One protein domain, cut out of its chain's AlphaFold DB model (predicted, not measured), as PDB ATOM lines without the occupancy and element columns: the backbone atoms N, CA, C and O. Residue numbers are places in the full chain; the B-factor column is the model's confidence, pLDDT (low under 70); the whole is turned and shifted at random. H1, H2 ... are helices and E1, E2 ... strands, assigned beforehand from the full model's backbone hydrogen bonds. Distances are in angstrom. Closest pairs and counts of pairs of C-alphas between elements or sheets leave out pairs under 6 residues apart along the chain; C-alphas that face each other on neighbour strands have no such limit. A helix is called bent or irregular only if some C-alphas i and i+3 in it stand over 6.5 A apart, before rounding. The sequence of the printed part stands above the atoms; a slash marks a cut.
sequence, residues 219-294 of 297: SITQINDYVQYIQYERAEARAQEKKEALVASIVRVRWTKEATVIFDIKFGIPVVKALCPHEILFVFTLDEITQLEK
ATOM      1  N   SER A 219      45.455 111.634  72.994       92.94
ATOM      2  CA  SER A 219      45.588 112.642  74.038       92.94
ATOM      3  C   SER A 219      44.411 112.543  75.006       92.94
ATOM      4  O   SER A 219      43.294 112.171  74.639       92.94
ATOM      5  N   ILE A 220      44.644 112.907  76.265       91.94
ATOM      6  CA  ILE A 220      43.577 112.920  77.268       91.94
ATOM      7  C   ILE A 220      42.471 113.912  76.902       91.94
ATOM      8  O   ILE A 220      41.301 113.631  77.144       91.94
ATOM      9  N   THR A 221      42.815 115.010  76.226       93.25
ATOM     10  CA  THR A 221      41.840 115.944  75.653       93.25
ATOM     11  C   THR A 221      40.914 115.247  74.661       93.25
ATOM     12  O   THR A 221      39.705 115.319  74.826       93.25
ATOM     13  N   GLN A 222      41.450 114.477  73.704       94.56
ATOM     14  CA  GLN A 222      40.631 113.744  72.728       94.56
ATOM     15  C   GLN A 222      39.689 112.735  73.395       94.56
ATOM     16  O   GLN A 222      38.541 112.578  72.976       94.56
ATOM     17  N   ILE A 223      40.164 112.048  74.438       94.00
ATOM     18  CA  ILE A 223      39.337 111.110  75.203       94.00
ATOM     19  C   ILE A 223      38.216 111.866  75.926       94.00
ATOM     20  O   ILE A 223      37.065 111.437  75.873       94.00
ATOM     21  N   ASN A 224      38.529 112.995  76.564       93.94
ATOM     22  CA  ASN A 224      37.543 113.821  77.258       93.94
ATOM     23  C   ASN A 224      36.503 114.421  76.313       93.94
ATOM     24  O   ASN A 224      35.313 114.339  76.615       93.94
ATOM     25  N   ASP A 225      36.917 114.924  75.153       94.19
ATOM     26  CA  ASP A 225      36.015 115.441  74.122       94.19
ATOM     27  C   ASP A 225      35.035 114.352  73.664       94.19
ATOM     28  O   ASP A 225      33.827 114.580  73.554       94.19
ATOM     29  N   TYR A 226      35.535 113.130  73.458       93.94
ATOM     30  CA  TYR A 226      34.707 111.993  73.069       93.94
ATOM     31  C   TYR A 226      33.739 111.559  74.177       93.94
ATOM     32  O   TYR A 226      32.562 111.296  73.911       93.94
ATOM     33  N   VAL A 227      34.204 111.509  75.429       90.88
ATOM     34  CA  VAL A 227      33.350 111.219  76.590       90.88
ATOM     35  C   VAL A 227      32.249 112.270  76.707       90.88
ATOM     36  O   VAL A 227      31.081 111.906  76.835       90.88
ATOM     37  N   GLN A 228      32.588 113.554  76.598       89.25
ATOM     38  CA  GLN A 228      31.629 114.655  76.628       89.25
ATOM     39  C   GLN A 228      30.596 114.541  75.499       89.25
ATOM     40  O   GLN A 228      29.398 114.675  75.760       89.25
ATOM     41  N   TYR A 229      31.034 114.239  74.276       90.19
ATOM     42  CA  TYR A 229      30.148 114.028  73.130       90.19
ATOM     43  C   TYR A 229      29.142 112.889  73.374       90.19
ATOM     44  O   TYR A 229      27.937 113.106  73.243       90.19
ATOM     45  N   ILE A 230      29.601 111.709  73.817       88.88
ATOM     46  CA  ILE A 230      28.708 110.577  74.138       88.88
ATOM     47  C   ILE A 230      27.679 110.972  75.200       88.88
ATOM     48  O   ILE A 230      26.515 110.568  75.120       88.88
ATOM     49  N   GLN A 231      28.099 111.710  76.229       82.25
ATOM     50  CA  GLN A 231      27.191 112.127  77.296       82.25
ATOM     51  C   GLN A 231      26.128 113.093  76.775       82.25
ATOM     52  O   GLN A 231      24.954 112.929  77.109       82.25
ATOM     53  N   TYR A 232      26.518 114.051  75.933       83.25
ATOM     54  CA  TYR A 232      25.589 114.995  75.320       83.25
ATOM     55  C   TYR A 232      24.541 114.279  74.459       83.25
ATOM     56  O   TYR A 232      23.347 114.469  74.688       83.25
ATOM     57  N   GLU A 233      24.955 113.383  73.557       84.81
ATOM     58  CA  GLU A 233      24.007 112.640  72.711       84.81
ATOM     59  C   GLU A 233      23.022 111.802  73.534       84.81
ATOM     60  O   GLU A 233      21.824 111.755  73.248       84.81
ATOM     61  N   ARG A 234      23.500 111.159  74.606       82.00
ATOM     62  CA  ARG A 234      22.634 110.377  75.502       82.00
ATOM     63  C   ARG A 234      21.668 111.251  76.292       82.00
ATOM     64  O   ARG A 234      20.535 110.827  76.530       82.00
ATOM     65  N   ALA A 235      22.103 112.430  76.729       76.19
ATOM     66  CA  ALA A 235      21.245 113.386  77.419       76.19
ATOM     67  C   ALA A 235      20.153 113.919  76.482       76.19
ATOM     68  O   ALA A 235      18.986 113.961  76.874       76.19
ATOM     69  N   GLU A 236      20.503 114.242  75.236       76.38
ATOM     70  CA  GLU A 236      19.558 114.697  74.217       76.38
ATOM     71  C   GLU A 236      18.507 113.625  73.893       76.38
ATOM     72  O   GLU A 236      17.307 113.903  73.951       76.38
ATOM     73  N   ALA A 237      18.930 112.379  73.657       77.94
ATOM     74  CA  ALA A 237      18.015 111.268  73.394       77.94
ATOM     75  C   ALA A 237      17.014 111.049  74.548       77.94
ATOM     76  O   ALA A 237      15.819 110.856  74.316       77.94
ATOM     77  N   ARG A 238      17.472 111.138  75.806       73.31
ATOM     78  CA  ARG A 238      16.599 111.032  76.992       73.31
ATOM     79  C   ARG A 238      15.638 112.212  77.127       73.31
ATOM     80  O   ARG A 238      14.485 112.008  77.507       73.31
ATOM     81  N   ALA A 239      16.098 113.428  76.835       72.38
ATOM     82  CA  ALA A 239      15.266 114.627  76.887       72.38
ATOM     83  C   ALA A 239      14.111 114.544  75.875       72.38
ATOM     84  O   ALA A 239      12.964 114.836  76.219       72.38
ATOM     85  N   GLN A 240      14.393 114.059  74.659       74.12
ATOM     86  CA  GLN A 240      13.377 113.824  73.630       74.12
ATOM     87  C   GLN A 240      12.343 112.771  74.064       74.12
ATOM     88  O   GLN A 240      11.146 112.970  73.857       74.12
ATOM     89  N   GLU A 241      12.778 111.683  74.706       73.50
ATOM     90  CA  GLU A 241      11.890 110.607  75.168       73.50
ATOM     91  C   GLU A 241      10.976 111.051  76.324       73.50
ATOM     92  O   GLU A 241       9.783 110.740  76.336       73.50
ATOM     93  N   LYS A 242      11.513 111.796  77.300       67.69
ATOM     94  CA  LYS A 242      10.797 112.131  78.544       67.69
ATOM     95  C   LYS A 242      10.151 113.513  78.571       67.69
ATOM     96  O   LYS A 242       9.446 113.816  79.531       67.69
ATOM     97  N   LYS A 243      10.365 114.351  77.547       64.94
ATOM     98  CA  LYS A 243      10.009 115.788  77.549       64.94
ATOM     99  C   LYS A 243      10.563 116.538  78.771       64.94
ATOM    100  O   LYS A 243       9.995 117.539  79.204       64.94
ATOM    101  N   GLU A 244      11.647 116.033  79.346       59.12
ATOM    102  CA  GLU A 244      12.364 116.680  80.439       59.12
ATOM    103  C   GLU A 244      13.357 117.689  79.840       59.12
ATOM    104  O   GLU A 244      13.799 117.536  78.700       59.12
ATOM    105  N   ALA A 245      13.710 118.738  80.593       55.84
ATOM    106  CA  ALA A 245      14.827 119.603  80.213       55.84
ATOM    107  C   ALA A 245      16.093 118.748  80.023       55.84
ATOM    108  O   ALA A 245      16.205 117.689  80.633       55.84
ATOM    109  N   LEU A 246      17.035 119.189  79.185       53.19
ATOM    110  CA  LEU A 246      18.273 118.463  78.891       53.19
ATOM    111  C   LEU A 246      19.114 118.340  80.175       53.19
ATOM    112  O   LEU A 246      19.940 119.195  80.486       53.19
ATOM    113  N   VAL A 247      18.833 117.325  80.993       51.88
ATOM    114  CA  VAL A 247      19.516 117.147  82.269       51.88
ATOM    115  C   VAL A 247      20.823 116.434  81.970       51.88
ATOM    116  O   VAL A 247      20.844 115.237  81.689       51.88
ATOM    117  N   ALA A 248      21.928 117.163  82.086       52.47
ATOM    118  CA  ALA A 248      23.287 116.626  82.069       52.47
ATOM    119  C   ALA A 248      23.597 115.742  83.304       52.47
ATOM    120  O   ALA A 248      24.728 115.704  83.767       52.47
ATOM    121  N   SER A 249      22.602 115.071  83.894       52.12
ATOM    122  CA  SER A 249      22.779 114.180  85.042       52.12
ATOM    123  C   SER A 249      22.968 112.747  84.554       52.12
ATOM    124  O   SER A 249      22.077 112.169  83.923       52.12
ATOM    125  N   ILE A 250      24.108 112.150  84.887       54.50
ATOM    126  CA  ILE A 250      24.487 110.818  84.400       54.50
ATOM    127  C   ILE A 250      23.627 109.714  85.037       54.50
ATOM    128  O   ILE A 250      23.179 108.800  84.334       54.50
ATOM    129  N   VAL A 251      23.348 109.793  86.345       53.75
ATOM    130  CA  VAL A 251      22.663 108.719  87.087       53.75
ATOM    131  C   VAL A 251      21.817 109.266  88.239       53.75
ATOM    132  O   VAL A 251      22.369 109.752  89.215       53.75
ATOM    133  N   ARG A 252      20.494 109.060  88.198       53.56
ATOM    134  CA  ARG A 252      19.619 109.177  89.379       53.56
ATOM    135  C   ARG A 252      19.594 107.832  90.108       53.56
ATOM    136  O   ARG A 252      18.942 106.893  89.646       53.56
ATOM    137  N   VAL A 253      20.312 107.715  91.225       53.84
ATOM    138  CA  VAL A 253      20.345 106.484  92.035       53.84
ATOM    139  C   VAL A 253      19.302 106.562  93.146       53.84
ATOM    140  O   VAL A 253      19.464 107.316  94.096       53.84
ATOM    141  N   ARG A 254      18.259 105.728  93.078       53.97
ATOM    142  CA  ARG A 254      17.352 105.523  94.216       53.97
ATOM    143  C   ARG A 254      17.896 104.407  95.095       53.97
ATOM    144  O   ARG A 254      17.813 103.239  94.722       53.97
ATOM    145  N   TRP A 255      18.443 104.756  96.254       52.78
ATOM    146  CA  TRP A 255      18.888 103.759  97.222       52.78
ATOM    147  C   TRP A 255      17.777 103.475  98.234       52.78
ATOM    148  O   TRP A 255      17.416 104.336  99.024       52.78
ATOM    149  N   THR A 256      17.250 102.252  98.240       54.16
ATOM    150  CA  THR A 256      16.314 101.780  99.269       54.16
ATOM    151  C   THR A 256      16.897 100.541  99.925       54.16
ATOM    152  O   THR A 256      16.682  99.429  99.446       54.16
ATOM    153  N   LYS A 257      17.697 100.725 100.981       50.12
ATOM    154  CA  LYS A 257      18.159  99.583 101.783       50.12
ATOM    155  C   LYS A 257      17.261  99.295 102.983       50.12
ATOM    156  O   LYS A 257      17.158  98.138 103.332       50.12
ATOM    157  N   GLU A 258      16.596 100.319 103.526       60.59
ATOM    158  CA  GLU A 258      15.581 100.238 104.603       60.59
ATOM    159  C   GLU A 258      15.030 101.632 105.012       60.59
ATOM    160  O   GLU A 258      14.194 101.732 105.902       60.59
ATOM    161  N   ALA A 259      15.462 102.728 104.367       53.00
ATOM    162  CA  ALA A 259      15.150 104.097 104.779       53.00
ATOM    163  C   ALA A 259      14.045 104.761 103.936       53.00
ATOM    164  O   ALA A 259      13.963 104.588 102.721       53.00
ATOM    165  N   THR A 260      13.252 105.603 104.598       60.38
ATOM    166  CA  THR A 260      12.235 106.549 104.091       60.38
ATOM    167  C   THR A 260      12.783 107.664 103.191       60.38
ATOM    168  O   THR A 260      12.056 108.596 102.854       60.38
ATOM    169  N   VAL A 261      14.054 107.586 102.798       61.53
ATOM    170  CA  VAL A 261      14.786 108.683 102.172       61.53
ATOM    171  C   VAL A 261      15.241 108.271 100.780       61.53
ATOM    172  O   VAL A 261      15.947 107.277 100.619       61.53
ATOM    173  N   ILE A 262      14.833 109.040  99.773       69.19
ATOM    174  CA  ILE A 262      15.263 108.859  98.388       69.19
ATOM    175  C   ILE A 262      16.255 109.976  98.074       69.19
ATOM    176  O   ILE A 262      15.932 111.140  98.257       69.19
ATOM    177  N   PHE A 263      17.445 109.644  97.580       71.25
ATOM    178  CA  PHE A 263      18.378 110.651  97.071       71.25
ATOM    179  C   PHE A 263      18.224 110.800  95.560       71.25
ATOM    180  O   PHE A 263      18.023 109.824  94.835       71.25
ATOM    181  N   ASP A 264      18.313 112.036  95.096       73.75
ATOM    182  CA  ASP A 264      18.538 112.394  93.709       73.75
ATOM    183  C   ASP A 264      19.958 112.939  93.606       73.75
ATOM    184  O   ASP A 264      20.293 113.931  94.245       73.75
ATOM    185  N   ILE A 265      20.814 112.241  92.869       78.25
ATOM    186  CA  ILE A 265      22.227 112.588  92.746       78.25
ATOM    187  C   ILE A 265      22.460 113.027  91.310       78.25
ATOM    188  O   ILE A 265      22.140 112.302  90.370       78.25
ATOM    189  N   LYS A 266      23.042 114.205  91.138       78.88
ATOM    190  CA  LYS A 266      23.466 114.730  89.851       78.88
ATOM    191  C   LYS A 266      24.981 114.692  89.791       78.88
ATOM    192  O   LYS A 266      25.663 115.314  90.598       78.88
ATOM    193  N   PHE A 267      25.489 113.962  88.811       82.62
ATOM    194  CA  PHE A 267      26.901 113.981  88.463       82.62
ATOM    195  C   PHE A 267      27.125 114.953  87.313       82.62
ATOM    196  O   PHE A 267      26.315 114.967  86.380       82.62
ATOM    197  N   GLY A 268      28.226 115.695  87.373       82.62
ATOM    198  CA  GLY A 268      28.758 116.455  86.251       82.62
ATOM    199  C   GLY A 268      29.364 115.543  85.188       82.62
ATOM    200  O   GLY A 268      29.412 114.320  85.342       82.62
ATOM    201  N   ILE A 269      29.832 116.142  84.092       84.50
ATOM    202  CA  ILE A 269      30.473 115.413  82.987       84.50
ATOM    203  C   ILE A 269      31.721 114.713  83.538       84.50
ATOM    204  O   ILE A 269      32.539 115.371  84.185       84.50
ATOM    205  N   PRO A 270      31.882 113.396  83.322       89.75
ATOM    206  CA  PRO A 270      33.019 112.708  83.881       89.75
ATOM    207  C   PRO A 270      34.274 113.080  83.097       89.75
ATOM    208  O   PRO A 270      34.237 113.218  81.874       89.75
ATOM    209  N   VAL A 271      35.384 113.203  83.811       90.62
ATOM    210  CA  VAL A 271      36.674 113.587  83.243       90.62
ATOM    211  C   VAL A 271      37.640 112.425  83.378       90.62
ATOM    212  O   VAL A 271      37.833 111.863  84.453       90.62
ATOM    213  N   VAL A 272      38.276 112.073  82.275       92.06
ATOM    214  CA  VAL A 272      39.400 111.153  82.230       92.06
ATOM    215  C   VAL A 272      40.683 111.920  82.523       92.06
ATOM    216  O   VAL A 272      40.962 112.951  81.911       92.06
ATOM    217  N   LYS A 273      41.485 111.393  83.446       91.56
ATOM    218  CA  LYS A 273      42.861 111.827  83.707       91.56
ATOM    219  C   LYS A 273      43.794 110.649  83.448       91.56
ATOM    220  O   LYS A 273      43.437 109.519  83.758       91.56
ATOM    221  N   ALA A 274      44.982 110.876  82.900       91.06
ATOM    222  CA  ALA A 274      45.985 109.816  82.804       91.06
ATOM    223  C   ALA A 274      46.870 109.820  84.044       91.06
ATOM    224  O   ALA A 274      47.352 110.872  84.447       91.06
ATOM    225  N   LEU A 275      47.129 108.641  84.605       91.19
ATOM    226  CA  LEU A 275      48.207 108.441  85.572       91.19
ATOM    227  C   LEU A 275      49.475 108.009  84.859       91.19
ATOM    228  O   LEU A 275      50.558 108.467  85.204       91.19
ATOM    229  N   CYS A 276      49.351 107.142  83.853       91.69
ATOM    230  CA  CYS A 276      50.435 106.701  82.985       91.69
ATOM    231  C   CYS A 276      49.916 106.209  81.629       91.69
ATOM    232  O   CYS A 276      48.705 106.121  81.441       91.69
ATOM    233  N   PRO A 277      50.804 105.859  80.681       91.19
ATOM    234  CA  PRO A 277      50.384 105.316  79.386       91.19
ATOM    235  C   PRO A 277      49.542 104.029  79.467       91.19
ATOM    236  O   PRO A 277      48.945 103.630  78.471       91.19
ATOM    237  N   HIS A 278      49.482 103.384  80.637       91.25
ATOM    238  CA  HIS A 278      48.740 102.146  80.891       91.25
ATOM    239  C   HIS A 278      47.556 102.314  81.845       91.25
ATOM    240  O   HIS A 278      46.815 101.359  82.059       91.25
ATOM    241  N   GLU A 279      47.369 103.495  82.436       91.00
ATOM    242  CA  GLU A 279      46.432 103.660  83.539       91.00
ATOM    243  C   GLU A 279      45.818 105.055  83.552       91.00
ATOM    244  O   GLU A 279      46.520 106.070  83.516       91.00
ATOM    245  N   ILE A 280      44.491 105.086  83.623       91.50
ATOM    246  CA  ILE A 280      43.682 106.301  83.636       91.50
ATOM    247  C   ILE A 280      42.761 106.301  84.854       91.50
ATOM    248  O   ILE A 280      42.319 105.252  85.319       91.50
ATOM    249  N   LEU A 281      42.433 107.493  85.332       89.69
ATOM    250  CA  LEU A 281      41.371 107.738  86.293       89.69
ATOM    251  C   LEU A 281      40.142 108.238  85.554       89.69
ATOM    252  O   LEU A 281      40.231 109.146  84.729       89.69
ATOM    253  N   PHE A 282      38.990 107.670  85.891       90.25
ATOM    254  CA  PHE A 282      37.698 108.160  85.440       90.25
ATOM    255  C   PHE A 282      37.036 108.895  86.607       90.25
ATOM    256  O   PHE A 282      36.566 108.277  87.562       90.25
ATOM    257  N   VAL A 283      37.067 110.223  86.563       88.88
ATOM    258  CA  VAL A 283      36.653 111.101  87.658       88.88
ATOM    259  C   VAL A 283      35.205 111.518  87.447       88.88
ATOM    260  O   VAL A 283      34.868 112.135  86.439       88.88
ATOM    261  N   PHE A 284      34.347 111.192  88.411       87.12
ATOM    262  CA  PHE A 284      32.964 111.655  88.446       87.12
ATOM    263  C   PHE A 284      32.835 112.781  89.467       87.12
ATOM    264  O   PHE A 284      33.018 112.555  90.664       87.12
ATOM    265  N   THR A 285      32.478 113.974  89.005       87.12
ATOM    266  CA  THR A 285      32.162 115.097  89.893       87.12
ATOM    267  C   THR A 285      30.706 115.000  90.327       87.12
ATOM    268  O   THR A 285      29.822 114.766  89.505       87.12
ATOM    269  N   LEU A 286      30.450 115.142  91.624       86.75
ATOM    270  CA  LEU A 286      29.103 115.275  92.173       86.75
ATOM    271  C   LEU A 286      28.714 116.755  92.135       86.75
ATOM    272  O   LEU A 286      29.318 117.557  92.841       86.75
ATOM    273  N   ASP A 287      27.717 117.100  91.325       84.81
ATOM    274  CA  ASP A 287      27.241 118.478  91.174       84.81
ATOM    275  C   ASP A 287      26.162 118.812  92.211       84.81
ATOM    276  O   ASP A 287      26.152 119.898  92.784       84.81
ATOM    277  N   GLU A 288      25.228 117.886  92.440       83.44
ATOM    278  CA  GLU A 288      24.079 118.100  93.322       83.44
ATOM    279  C   GLU A 288      23.669 116.790  94.000       83.44
ATOM    280  O   GLU A 288      23.696 115.719  93.390       83.44
ATOM    281  N   ILE A 289      23.264 116.876  95.265       83.56
ATOM    282  CA  ILE A 289      22.617 115.782  95.991       83.56
ATOM    283  C   ILE A 289      21.375 116.361  96.656       83.56
ATOM    284  O   ILE A 289      21.481 117.197  97.551       83.56
ATOM    285  N   THR A 290      20.210 115.879  96.245       82.25
ATOM    286  CA  THR A 290      18.917 116.334  96.748       82.25
ATOM    287  C   THR A 290      18.212 115.190  97.454       82.25
ATOM    288  O   THR A 290      18.046 114.097  96.915       82.25
ATOM    289  N   GLN A 291      17.803 115.427  98.696       78.81
ATOM    290  CA  GLN A 291      17.015 114.478  99.467       78.81
ATOM    291  C   GLN A 291      15.528 114.669  99.151       78.81
ATOM    292  O   GLN A 291      14.990 115.762  99.293       78.81
ATOM    293  N   LEU A 292      14.854 113.601  98.742       73.44
ATOM    294  CA  LEU A 292      13.417 113.557  98.513       73.44
ATOM    295  C   LEU A 292      12.752 112.886  99.718       73.44
ATOM    296  O   LEU A 292      12.995 111.708 100.009       73.44
ATOM    297  N   GLU A 293      11.910 113.642 100.417       68.69
ATOM    298  CA  GLU A 293      11.046 113.112 101.468       68.69
ATOM    299  C   GLU A 293       9.883 112.340 100.838       68.69
ATOM    300  O   GLU A 293       9.242 112.784  99.882       68.69
ATOM    301  N   LYS A 294       9.617 111.142 101.358       60.88
ATOM    302  CA  LYS A 294       8.464 110.349 100.945       60.88
ATOM    303  C   LYS A 294       7.236 110.922 101.659       60.88
ATOM    304  O   LYS A 294       7.097 110.703 102.858       60.88
TER     305      LYS A 294
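Overview. This is residues 219 to 294 of the 297 residues of an uncharacterized protein of Phlebiopsis gigantea 11061_1 CR5-6 (UniProt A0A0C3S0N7). A long, bent ribbon of two antiparallel strand pairs, E1 with E4 and the hairpin E2 and E3, has one long helix, H1, beside it, packed on E2 by its early residues. The rest of H1 diverges from the E1 and E4 end of the ribbon, like an open V, and a long stretch without named elements, residues 243 to 260, leads from H1 to E1. The printed part has 76 residues with one named helix and four named strands, in the order H1, E1, E2, E3, E4, of the mixed class. It is loose, with a radius of gyration of the C-alphas of 15.4 A, and flat, spanning 47 by 30 by 16 A.

Along the chain. E1 is residues 261 to 267, 19.0 A long, and E4 is residues 286 to 293, 20.4 A, ending at C-alpha 293 at (11.046, 113.112, 101.468). E2, residues 271 to 276, is 15.4 A long, and E3, residues 279 to 283, is 13.0 A. H1, residues 220 to 242, is 32.8 A long and begins at C-alpha 220 at (43.577, 112.920, 77.268).

Arrangement. E1 and E4 are antiparallel at 161 degrees; N 264 and O 290 are 2.8 A apart, within hydrogen-bond range. E3 runs on into E4 across a break of 2 residues, at 44 degrees. The hairpin E2 and E3 is antiparallel at 156 degrees, with N 273 and O 281 within hydrogen-bond range at 2.9 A. The closest C-alphas of H1 and E2 are those of Asn 224 and Val 272, 5.9 A apart. H1 is apart from E3 and E4. In H1 every O i to N i+4 pair is within hydrogen-bond range.

Size, cuts and confidence. The two C-alphas farthest apart, those of Pro 277 and Lys 294, are 47.4 A apart. The printed part has no cut. The link from H1 to E1 is long, 18 residues; the other three are tight. Mean pLDDT of the printed part is 77.0, and residues 242 to 262 and 293 to 294 are under 70.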